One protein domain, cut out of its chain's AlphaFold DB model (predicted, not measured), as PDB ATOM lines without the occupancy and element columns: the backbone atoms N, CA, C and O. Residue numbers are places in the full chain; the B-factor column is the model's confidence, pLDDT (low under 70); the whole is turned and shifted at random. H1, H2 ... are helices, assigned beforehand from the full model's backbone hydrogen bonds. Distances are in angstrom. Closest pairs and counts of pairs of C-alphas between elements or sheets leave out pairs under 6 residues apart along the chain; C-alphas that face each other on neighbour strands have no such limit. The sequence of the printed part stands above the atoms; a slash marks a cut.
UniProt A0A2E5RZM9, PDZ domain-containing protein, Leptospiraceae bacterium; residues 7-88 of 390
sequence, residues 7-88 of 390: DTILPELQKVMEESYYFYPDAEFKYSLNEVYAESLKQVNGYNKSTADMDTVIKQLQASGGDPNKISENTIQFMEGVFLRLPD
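AT A GLANCE: This is residues 7 to 88 of the 390 residues of the protein "PDZ domain-containing protein" of Leptospiraceae bacterium (UniProt A0A2E5RZM9). H4, the longest helix, and the shorter H3 form a helical hairpin in the middle of an elongated cluster, with H2 on one side and H1 on the other. The printed part has 82 residues, 54 of them in four named helices, H1, H2, H3 and H4 in chain order, with no named strand; the class is all helix. The whole is compact: radius of gyration of the C-alphas 12.3 A, spans 38 by 24 by 19 A.

IN THESE COORDINATES: H4, residues 68 to 85, is 26.0 A long and ends at C-alpha 85 (28.282, 51.557, 55.041). H1 is residues 7 to 20, 20.5 A, from C-alpha 7 (41.907, 48.976, 38.282); H2 33 to 45, 18.4 A; H3 54 to 62, 12.2 A.

HOW THE PARTS SIT: H4 touches H2 at a steep tilt of 46 degrees, opposite ways; closest C-alphas Ser 40 and Gly 81, 4.8 A. With residues 71 to 75 alone it touches H3; closest C-alphas Leu 61 and Ile 71, 6.1 A. H3 touches H2 at 9 degrees, a shallow tilt; closest C-alphas Leu 41 and Val 57, 7.1 A. H1 touches H3; closest C-alphas Asp 7 and Ile 58, 6.1 A. H1 and H4 are near each other; H1 and H2 are apart. Every O i to N i+4 pair is within hydrogen-bond range in H3, against 8 of 10 in H1, 7 of 9 in H2 and 13 of 14 in H4.

THE WHOLE: The C-alphas farthest apart, Asp 26 and Asp 67, are 38.3 A apart. The printed part has no cut; the link H1 to H2 is long. In this model pLDDT is under 70 at residues 26 to 31 and 65.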
ATOM      1  N   ASP A   7      40.623  49.686  38.134       91.25
ATOM      2  CA  ASP A   7      41.907  48.976  38.282       91.25
ATOM      3  C   ASP A   7      42.989  49.806  38.973       91.25
ATOM      4  O   ASP A   7      43.959  49.267  39.496       91.25
ATOM      5  N   THR A   8      42.867  51.132  38.911       89.62
ATOM      6  CA  THR A   8      43.856  52.044  39.485       89.62
ATOM      7  C   THR A   8      43.446  52.464  40.886       89.62
ATOM      8  O   THR A   8      44.233  52.351  41.817       89.62
ATOM      9  N   ILE A   9      42.213  52.950  41.047       92.50
ATOM     10  CA  ILE A   9      41.811  53.598  42.297       92.50
ATOM     11  C   ILE A   9      41.412  52.604  43.390       92.50
ATOM     12  O   ILE A   9      41.637  52.874  44.567       92.50
ATOM     13  N   LEU A  10      40.815  51.462  43.033       94.06
ATOM     14  CA  LEU A  10      40.256  50.547  44.026       94.06
ATOM     15  C   LEU A  10      41.317  49.763  44.809       94.06
ATOM     16  O   LEU A  10      41.138  49.617  46.019       94.06
ATOM     17  N   PRO A  11      42.443  49.327  44.206       93.19
ATOM     18  CA  PRO A  11      43.547  48.766  44.980       93.19
ATOM     19  C   PRO A  11      44.160  49.775  45.960       93.19
ATOM     20  O   PRO A  11      44.468  49.416  47.096       93.19
ATOM     21  N   GLU A  12      44.303  51.045  45.559       93.81
ATOM     22  CA  GLU A  12      44.786  52.102  46.460       93.81
ATOM     23  C   GLU A  12      43.797  52.355  47.599       93.81
ATOM     24  O   GLU A  12      44.207  52.434  48.755       93.81
ATOM     25  N   LEU A  13      42.497  52.423  47.288       92.31
ATOM     26  CA  LEU A  13      41.440  52.539  48.286       92.31
ATOM     27  C   LEU A  13      41.508  51.388  49.292       92.31
ATOM     28  O   LEU A  13      41.499  51.643  50.491       92.31
ATOM     29  N   GLN A  14      41.585  50.141  48.820       91.44
ATOM     30  CA  GLN A  14      41.663  48.972  49.692       91.44
ATOM     31  C   GLN A  14      42.873  49.061  50.614       91.44
ATOM     32  O   GLN A  14      42.719  48.947  51.825       91.44
ATOM     33  N   LYS A  15      44.056  49.326  50.053       92.06
ATOM     34  CA  LYS A  15      45.285  49.463  50.831       92.06
ATOM     35  C   LYS A  15      45.147  50.542  51.907       92.06
ATOM     36  O   LYS A  15      45.458  50.308  53.066       92.06
ATOM     37  N   VAL A  16      44.637  51.712  51.536       91.88
ATOM     38  CA  VAL A  16      44.448  52.835  52.458       91.88
ATOM     39  C   VAL A  16      43.436  52.506  53.565       91.88
ATOM     40  O   VAL A  16      43.675  52.806  54.736       91.88
ATOM     41  N   MET A  17      42.327  51.846  53.232       89.38
ATOM     42  CA  MET A  17      41.369  51.341  54.221       89.38
ATOM     43  C   MET A  17      42.050  50.356  55.184       89.38
ATOM     44  O   MET A  17      41.926  50.473  56.403       89.38
ATOM     45  N   GLU A  18      42.822  49.418  54.644       88.38
ATOM     46  CA  GLU A  18      43.537  48.387  55.392       88.38
ATOM     47  C   GLU A  18      44.720  48.912  56.201       88.38
ATOM     48  O   GLU A  18      45.123  48.220  57.124       88.38
ATOM     49  N   GLU A  19      45.260  50.100  55.924       89.56
ATOM     50  CA  GLU A  19      46.414  50.679  56.635       89.56
ATOM     51  C   GLU A  19      46.033  51.823  57.580       89.56
ATOM     52  O   GLU A  19      46.656  51.981  58.629       89.56
ATOM     53  N   SER A  20      45.014  52.620  57.239       90.62
ATOM     54  CA  SER A  20      44.708  53.871  57.944       90.62
ATOM     55  C   SER A  20      43.297  53.985  58.533       90.62
ATOM     56  O   SER A  20      43.130  54.705  59.512       90.62
ATOM     57  N   TYR A  21      42.284  53.268  58.026       90.88
ATOM     58  CA  TYR A  21      40.924  53.362  58.584       90.88
ATOM     59  C   TYR A  21      40.877  52.878  60.037       90.88
ATOM     60  O   TYR A  21      41.231  51.729  60.300       90.88
ATOM     61  N   TYR A  22      40.438  53.733  60.965       88.75
ATOM     62  CA  TYR A  22      40.512  53.475  62.408       88.75
ATOM     63  C   TYR A  22      39.827  52.174  62.826       88.75
ATOM     64  O   TYR A  22      40.343  51.423  63.645       88.75
ATOM     65  N   PHE A  23      38.665  51.903  62.240       85.38
ATOM     66  CA  PHE A  23      37.852  50.757  62.613       85.38
ATOM     67  C   PHE A  23      38.288  49.459  61.913       85.38
ATOM     68  O   PHE A  23      37.638  48.440  62.075       85.38
ATOM     69  N   TYR A  24      39.353  49.442  61.112       83.88
ATOM     70  CA  TYR A  24      39.821  48.210  60.472       83.88
ATOM     71  C   TYR A  24      40.974  47.550  61.258       83.88
ATOM     72  O   TYR A  24      41.920  48.258  61.606       83.88
ATOM     73  N   PRO A  25      40.983  46.211  61.458       72.44
ATOM     74  CA  PRO A  25      39.929  45.238  61.134       72.44
ATOM     75  C   PRO A  25      38.901  45.073  62.268       72.44
ATOM     76  O   PRO A  25      37.928  44.345  62.097       72.44
ATOM     77  N   ASP A  26      39.143  45.726  63.408       62.88
ATOM     78  CA  ASP A  26      38.504  45.456  64.701       62.88
ATOM     79  C   ASP A  26      37.067  45.965  64.832       62.88
ATOM     80  O   ASP A  26      36.434  45.732  65.863       62.88
ATOM     81  N   ALA A  27      36.518  46.667  63.834       59.84
ATOM     82  CA  ALA A  27      35.105  46.995  63.877       59.84
ATOM     83  C   ALA A  27      34.315  45.696  63.966       59.84
ATOM     84  O   ALA A  27      34.464  44.789  63.142       59.84
ATOM     85  N   GLU A  28      33.352  45.686  64.883       52.88
ATOM     86  CA  GLU A  28      32.122  44.928  64.705       52.88
ATOM     87  C   GLU A  28      31.370  45.524  63.511       52.88
ATOM     88  O   GLU A  28      30.290  46.108  63.630       52.88
ATOM     89  N   PHE A  29      31.963  45.436  62.320       53.81
ATOM     90  CA  PHE A  29      31.226  45.697  61.119       53.81
ATOM     91  C   PHE A  29      30.072  44.706  61.161       53.81
ATOM     92  O   PHE A  29      30.271  43.500  61.308       53.81
ATOM     93  N   LYS A  30      28.851  45.198  60.972       50.66
ATOM     94  CA  LYS A  30      27.703  44.313  60.758       50.66
ATOM     95  C   LYS A  30      27.953  43.328  59.591       50.66
ATOM     96  O   LYS A  30      27.240  42.335  59.486       50.66
ATOM     97  N   TYR A  31      28.952  43.626  58.747       59.41
ATOM     98  CA  TYR A  31      29.351  42.951  57.518       59.41
ATOM     99  C   TYR A  31      30.873  43.046  57.309       59.41
ATOM    100  O   TYR A  31      31.429  44.134  57.384       59.41
ATOM    101  N   SER A  32      31.559  41.960  56.965       78.44
ATOM    102  CA  SER A  32      32.939  42.005  56.463       78.44
ATOM    103  C   SER A  32      33.099  43.007  55.308       78.44
ATOM    104  O   SER A  32      32.150  43.297  54.575       78.44
ATOM    105  N   LEU A  33      34.314  43.512  55.084       82.19
ATOM    106  CA  LEU A  33      34.574  44.478  54.008       82.19
ATOM    107  C   LEU A  33      34.130  43.951  52.622       82.19
ATOM    108  O   LEU A  33      33.582  44.699  51.818       82.19
ATOM    109  N   ASN A  34      34.239  42.638  52.389       88.25
ATOM    110  CA  ASN A  34      33.756  41.980  51.168       88.25
ATOM    111  C   ASN A  34      32.219  41.970  51.036       88.25
ATOM    112  O   ASN A  34      31.690  42.001  49.923       88.25
ATOM    113  N   GLU A  35      31.482  41.908  52.145       88.31
ATOM    114  CA  GLU A  35      30.017  42.046  52.153       88.31
ATOM    115  C   GLU A  35      29.609  43.506  51.905       88.31
ATOM    116  O   GLU A  35      28.685  43.769  51.132       88.31
ATOM    117  N   VAL A  36      30.349  44.470  52.471       88.56
ATOM    118  CA  VAL A  36      30.178  45.903  52.164       88.56
ATOM    119  C   VAL A  36      30.384  46.171  50.670       88.56
ATOM    120  O   VAL A  36      29.590  46.892  50.057       88.56
ATOM    121  N   TYR A  37      31.404  45.563  50.060       92.44
ATOM    122  CA  TYR A  37      31.645  45.655  48.619       92.44
ATOM    123  C   TYR A  37      30.497  45.060  47.798       92.44
ATOM    124  O   TYR A  37      30.004  45.710  46.877       92.44
ATOM    125  N   ALA A  38      30.010  43.868  48.147       91.44
ATOM    126  CA  ALA A  38      28.889  43.245  47.444       91.44
ATOM    127  C   ALA A  38      27.611  44.099  47.484       91.44
ATOM    128  O   ALA A  38      26.980  44.326  46.450       91.44
ATOM    129  N   GLU A  39      27.258  44.629  48.657       90.81
ATOM    130  CA  GLU A  39      26.088  45.497  48.817       90.81
ATOM    131  C   GLU A  39      26.239  46.833  48.077       90.81
ATOM    132  O   GLU A  39      25.250  47.398  47.603       90.81
ATOM    133  N   SER A  40      27.467  47.335  47.938       91.31
ATOM    134  CA  SER A  40      27.752  48.546  47.160       91.31
ATOM    135  C   SER A  40      27.645  48.281  45.652       91.31
ATOM    136  O   SER A  40      27.019  49.061  44.938       91.31
ATOM    137  N   LEU A  41      28.141  47.139  45.160       92.50
ATOM    138  CA  LEU A  41      27.975  46.725  43.756       92.50
ATOM    139  C   LEU A  41      26.505  46.536  43.367       92.50
ATOM    140  O   LEU A  41      26.105  46.889  42.257       92.50
ATOM    141  N   LYS A  42      25.680  46.014  44.280       91.75
ATOM    142  CA  LYS A  42      24.245  45.810  44.047       91.75
ATOM    143  C   LYS A  42      23.528  47.094  43.628       91.75
ATOM    144  O   LYS A  42      22.631  47.037  42.791       91.75
ATOM    145  N   GLN A  43      23.943  48.243  44.169       84.06
ATOM    146  CA  GLN A  43      23.392  49.556  43.811       84.06
ATOM    147  C   GLN A  43      23.838  50.041  42.427       84.06
ATOM    148  O   GLN A  43      23.116  50.806  41.797       84.06
ATOM    149  N   VAL A  44      24.998  49.586  41.952       86.50
ATOM    150  CA  VAL A  44      25.608  50.052  40.702       86.50
ATOM    151  C   VAL A  44      25.169  49.212  39.505       86.50
ATOM    152  O   VAL A  44      24.806  49.757  38.466       86.50
ATOM    153  N   ASN A  45      25.198  47.883  39.626       86.56
ATOM    154  CA  ASN A  45      24.955  46.982  38.494       86.56
ATOM    155  C   ASN A  45      24.059  45.774  38.824       86.56
ATOM    156  O   ASN A  45      23.964  44.844  38.024       86.56
ATOM    157  N   GLY A  46      23.404  45.767  39.989       85.06
ATOM    158  CA  GLY A  46      22.506  44.680  40.384       85.06
ATOM    159  C   GLY A  46      23.213  43.386  40.796       85.06
ATOM    160  O   GLY A  46      22.587  42.325  40.767       85.06
ATOM    161  N   TYR A  47      24.493  43.452  41.184       91.06
ATOM    162  CA  TYR A  47      25.229  42.321  41.756       91.06
ATOM    163  C   TYR A  47      24.421  41.610  42.854       91.06
ATOM    164  O   TYR A  47      23.867  42.245  43.752       91.06
ATOM    165  N   ASN A  48      24.324  40.282  42.763       91.38
ATOM    166  CA  ASN A  48      23.360  39.493  43.534       91.38
ATOM    167  C   ASN A  48      23.987  38.501  44.524       91.38
ATOM    168  O   ASN A  48      23.248  37.786  45.203       91.38
ATOM    169  N   LYS A  49      25.321  38.431  44.609       92.94
ATOM    170  CA  LYS A  49      25.999  37.599  45.612       92.94
ATOM    171  C   LYS A  49      26.180  38.379  46.912       92.94
ATOM    172  O   LYS A  49      26.179  39.604  46.906       92.94
ATOM    173  N   SER A  50      26.349  37.653  48.015       88.12
ATOM    174  CA  SER A  50      26.500  38.229  49.357       88.12
ATOM    175  C   SER A  50      27.892  38.791  49.648       88.12
ATOM    176  O   SER A  50      28.036  39.592  50.559       88.12
ATOM    177  N   THR A  51      28.916  38.385  48.895       91.50
ATOM    178  CA  THR A  51      30.306  38.822  49.077       91.50
ATOM    179  C   THR A  51      30.952  39.102  47.729       91.50
ATOM    180  O   THR A  51      30.611  38.463  46.731       91.50
ATOM    181  N   ALA A  52      31.880  40.056  47.699       92.19
ATOM    182  CA  ALA A  52      32.723  40.350  46.552       92.19
ATOM    183  C   ALA A  52      34.124  40.711  47.052       92.19
ATOM    184  O   ALA A  52      34.269  41.612  47.873       92.19
ATOM    185  N   ASP A  53      35.145  40.006  46.566       92.56
ATOM    186  CA  ASP A  53      36.529  40.461  46.706       92.56
ATOM    187  C   ASP A  53      36.813  41.615  45.730       92.56
ATOM    188  O   ASP A  53      36.024  41.898  44.818       92.56
ATOM    189  N   MET A  54      37.942  42.299  45.920       92.44
ATOM    190  CA  MET A  54      38.267  43.477  45.114       92.44
ATOM    191  C   MET A  54      38.454  43.142  43.627       92.44
ATOM    192  O   MET A  54      37.997  43.889  42.765       92.44
ATOM    193  N   ASP A  55      39.022  41.977  43.308       93.81
ATOM    194  CA  ASP A  55      39.143  41.502  41.925       93.81
ATOM    195  C   ASP A  55      37.773  41.328  41.255       93.81
ATOM    196  O   ASP A  55      37.588  41.656  40.080       93.81
ATOM    197  N   THR A  56      36.788  40.811  41.994       94.50
ATOM    198  CA  THR A  56      35.407  40.691  41.525       94.50
ATOM    199  C   THR A  56      34.792  42.067  41.323       94.50
ATOM    200  O   THR A  56      34.189  42.293  40.275       94.50
ATOM    201  N   VAL A  57      34.963  42.994  42.270       94.81
ATOM    202  CA  VAL A  57      34.482  44.381  42.151       94.81
ATOM    203  C   VAL A  57      35.016  45.035  40.881       94.81
ATOM    204  O   VAL A  57      34.229  45.523  40.068       94.81
ATOM    205  N   ILE A  58      36.331  44.990  40.674       94.62
ATOM    206  CA  ILE A  58      36.996  45.585  39.514       94.62
ATOM    207  C   ILE A  58      36.419  45.008  38.215       94.62
ATOM    208  O   ILE A  58      35.943  45.767  37.367       94.62
ATOM    209  N   LYS A  59      36.345  43.675  38.092       93.56
ATOM    210  CA  LYS A  59      35.773  43.007  36.906       93.56
ATOM    211  C   LYS A  59      34.320  43.410  36.652       93.56
ATOM    212  O   LYS A  59      33.925  43.612  35.505       93.56
ATOM    213  N   GLN A  60      33.513  43.513  37.706       93.88
ATOM    214  CA  GLN A  60      32.101  43.883  37.606       93.88
ATOM    215  C   GLN A  60      31.909  45.337  37.157       93.88
ATOM    216  O   GLN A  60      31.020  45.614  36.350       93.88
ATOM    217  N   LEU A  61      32.747  46.257  37.636       93.06
ATOM    218  CA  LEU A  61      32.706  47.661  37.231       93.06
ATOM    219  C   LEU A  61      33.224  47.855  35.804       93.06
ATOM    220  O   LEU A  61      32.592  48.568  35.028       93.06
ATOM    221  N   GLN A  62      34.291  47.165  35.403       90.69
ATOM    222  CA  GLN A  62      34.761  47.172  34.011       90.69
ATOM    223  C   GLN A  62      33.699  46.645  33.034       90.69
ATOM    224  O   GLN A  62      33.513  47.197  31.952       90.69
ATOM    225  N   ALA A  63      32.965  45.598  33.421       87.38
ATOM    226  CA  ALA A  63      31.896  45.025  32.606       87.38
ATOM    227  C   ALA A  63      30.622  45.896  32.552       87.38
ATOM    228  O   ALA A  63      29.729  45.613  31.755       87.38
ATOM    229  N   SER A  64      30.519  46.942  33.383       78.31
ATOM    230  CA  SER A  64      29.284  47.722  33.579       78.31
ATOM    231  C   SER A  64      28.972  48.750  32.481       78.31
ATOM    232  O   SER A  64      27.908  49.369  32.504       78.31
ATOM    233  N   GLY A  65      29.846  48.909  31.486       66.88
ATOM    234  CA  GLY A  65      29.558  49.691  30.288       66.88
ATOM    235  C   GLY A  65      30.827  49.973  29.504       66.88
ATOM    236  O   GLY A  65      31.773  50.509  30.055       66.88
ATOM    237  N   GLY A  66      30.865  49.645  28.212       75.38
ATOM    238  CA  GLY A  66      32.059  49.843  27.373       75.38
ATOM    239  C   GLY A  66      32.515  51.304  27.193       75.38
ATOM    240  O   GLY A  66      33.509  51.532  26.509       75.38
ATOM    241  N   ASP A  67      31.804  52.278  27.776       88.38
ATOM    242  CA  ASP A  67      32.183  53.692  27.836       88.38
ATOM    243  C   ASP A  67      33.001  53.984  29.115       88.38
ATOM    244  O   ASP A  67      32.470  53.853  30.225       88.38
ATOM    245  N   PRO A  68      34.259  54.449  28.988       89.06
ATOM    246  CA  PRO A  68      35.101  54.847  30.116       89.06
ATOM    247  C   PRO A  68      34.460  55.837  31.100       89.06
ATOM    248  O   PRO A  68      34.707  55.740  32.303       89.06
ATOM    249  N   ASN A  69      33.627  56.775  30.635       88.12
ATOM    250  CA  ASN A  69      32.955  57.721  31.532       88.12
ATOM    251  C   ASN A  69      31.928  57.007  32.409       88.12
ATOM    252  O   ASN A  69      31.862  57.254  33.613       88.12
ATOM    253  N   LYS A  70      31.181  56.064  31.824       88.44
ATOM    254  CA  LYS A  70      30.198  55.285  32.567       88.44
ATOM    255  C   LYS A  70      30.858  54.391  33.615       88.44
ATOM    256  O   LYS A  70      30.372  54.308  34.740       88.44
ATOM    257  N   ILE A  71      31.996  53.780  33.276       90.81
ATOM    258  CA  ILE A  71      32.813  53.012  34.229       90.81
ATOM    259  C   ILE A  71      33.273  53.907  35.385       90.81
ATOM    260  O   ILE A  71      33.171  53.510  36.546       90.81
ATOM    261  N   SER A  72      33.738  55.123  35.091       89.69
ATOM    262  CA  SER A  72      34.167  56.085  36.110       89.69
ATOM    263  C   SER A  72      33.030  56.499  37.042       89.69
ATOM    264  O   SER A  72      33.215  56.497  38.256       89.69
ATOM    265  N   GLU A  73      31.854  56.830  36.504       88.06
ATOM    266  CA  GLU A  73      30.660  57.139  37.307       88.06
ATOM    267  C   GLU A  73      30.302  55.981  38.238       88.06
ATOM    268  O   GLU A  73      30.136  56.171  39.440       88.06
ATOM    269  N   ASN A  74      30.238  54.768  37.687       90.81
ATOM    270  CA  ASN A  74      29.905  53.559  38.429       90.81
ATOM    271  C   ASN A  74      30.959  53.242  39.507       90.81
ATOM    272  O   ASN A  74      30.611  52.780  40.591       90.81
ATOM    273  N   THR A  75      32.237  53.529  39.242       92.25
ATOM    274  CA  THR A  75      33.334  53.369  40.210       92.25
ATOM    275  C   THR A  75      33.193  54.348  41.374       92.25
ATOM    276  O   THR A  75      33.301  53.942  42.528       92.25
ATOM    277  N   ILE A  76      32.890  55.620  41.097       89.62
ATOM    278  CA  ILE A  76      32.658  56.626  42.142       89.62
ATOM    279  C   ILE A  76      31.414  56.260  42.965       89.62
ATOM    280  O   ILE A  76      31.489  56.249  44.189       89.62
ATOM    281  N   GLN A  77      30.309  55.874  42.317       88.94
ATOM    282  CA  GLN A  77      29.089  55.429  43.005       88.94
ATOM    283  C   GLN A  77      29.330  54.198  43.884       88.94
ATOM    284  O   GLN A  77      28.802  54.118  44.993       88.94
ATOM    285  N   PHE A  78      30.149  53.248  43.422       92.88
ATOM    286  CA  PHE A  78      30.574  52.115  44.237       92.88
ATOM    287  C   PHE A  78      31.317  52.587  45.494       92.88
ATOM    288  O   PHE A  78      30.952  52.179  46.595       92.88
ATOM    289  N   MET A  79      32.312  53.470  45.350       92.62
ATOM    290  CA  MET A  79      33.077  54.005  46.483       92.62
ATOM    291  C   MET A  79      32.178  54.757  47.473       92.62
ATOM    292  O   MET A  79      32.256  54.514  48.674       92.62
ATOM    293  N   GLU A  80      31.273  55.613  46.989       88.06
ATOM    294  CA  GLU A  80      30.271  56.278  47.832       88.06
ATOM    295  C   GLU A  80      29.395  55.266  48.586       88.06
ATOM    296  O   GLU A  80      29.140  55.430  49.780       88.06
ATOM    297  N   GLY A  81      28.980  54.190  47.912       89.00
ATOM    298  CA  GLY A  81      28.249  53.084  48.523       89.00
ATOM    299  C   GLY A  81      29.029  52.402  49.649       89.00
ATOM    300  O   GLY A  81      28.435  52.086  50.686       89.00
ATOM    301  N   VAL A  82      30.342  52.220  49.479       90.56
ATOM    302  CA  VAL A  82      31.227  51.676  50.518       90.56
ATOM    303  C   VAL A  82      31.261  52.619  51.716       90.56
ATOM    304  O   VAL A  82      30.983  52.184  52.831       90.56
ATOM    305  N   PHE A  83      31.517  53.911  51.497       89.19
ATOM    306  CA  PHE A  83      31.631  54.891  52.580       89.19
ATOM    307  C   PHE A  83      30.348  55.055  53.397       89.19
ATOM    308  O   PHE A  83      30.402  55.152  54.617       89.19
ATOM    309  N   LEU A  84      29.176  55.004  52.756       85.38
ATOM    310  CA  LEU A  84      27.889  55.063  53.459       85.38
ATOM    311  C   LEU A  84      27.678  53.902  54.443       85.38
ATOM    312  O   LEU A  84      26.874  54.024  55.369       85.38
ATOM    313  N   ARG A  85      28.368  52.778  54.228       85.94
ATOM    314  CA  ARG A  85      28.282  51.557  55.041       85.94
ATOM    315  C   ARG A  85      29.427  51.423  56.039       85.94
ATOM    316  O   ARG A  85      29.397  50.500  56.853       85.94
ATOM    317  N   LEU A  86      30.421  52.308  55.979       85.88
ATOM    318  CA  LEU A  86      31.450  52.370  57.000       85.88
ATOM    319  C   LEU A  86      30.834  52.843  58.324       85.88
ATOM    320  O   LEU A  86      29.953  53.706  58.299       85.88
ATOM    321  N   PRO A  87      31.289  52.299  59.471       82.00
ATOM    322  CA  PRO A  87      30.824  52.717  60.792       82.00
ATOM    323  C   PRO A  87      30.824  54.234  61.012       82.00
ATOM    324  O   PRO A  87      29.966  54.746  61.719       82.00
ATOM    325  N   ASP A  88      31.763  54.950  60.395       83.88
ATOM    326  CA  ASP A  88      31.951  56.376  60.627       83.88
ATOM    327  C   ASP A  88      30.960  57.293  59.903       83.88
ATOM    328  O   ASP A  88      30.823  58.459  60.285       83.88
TER     329      ASP A  88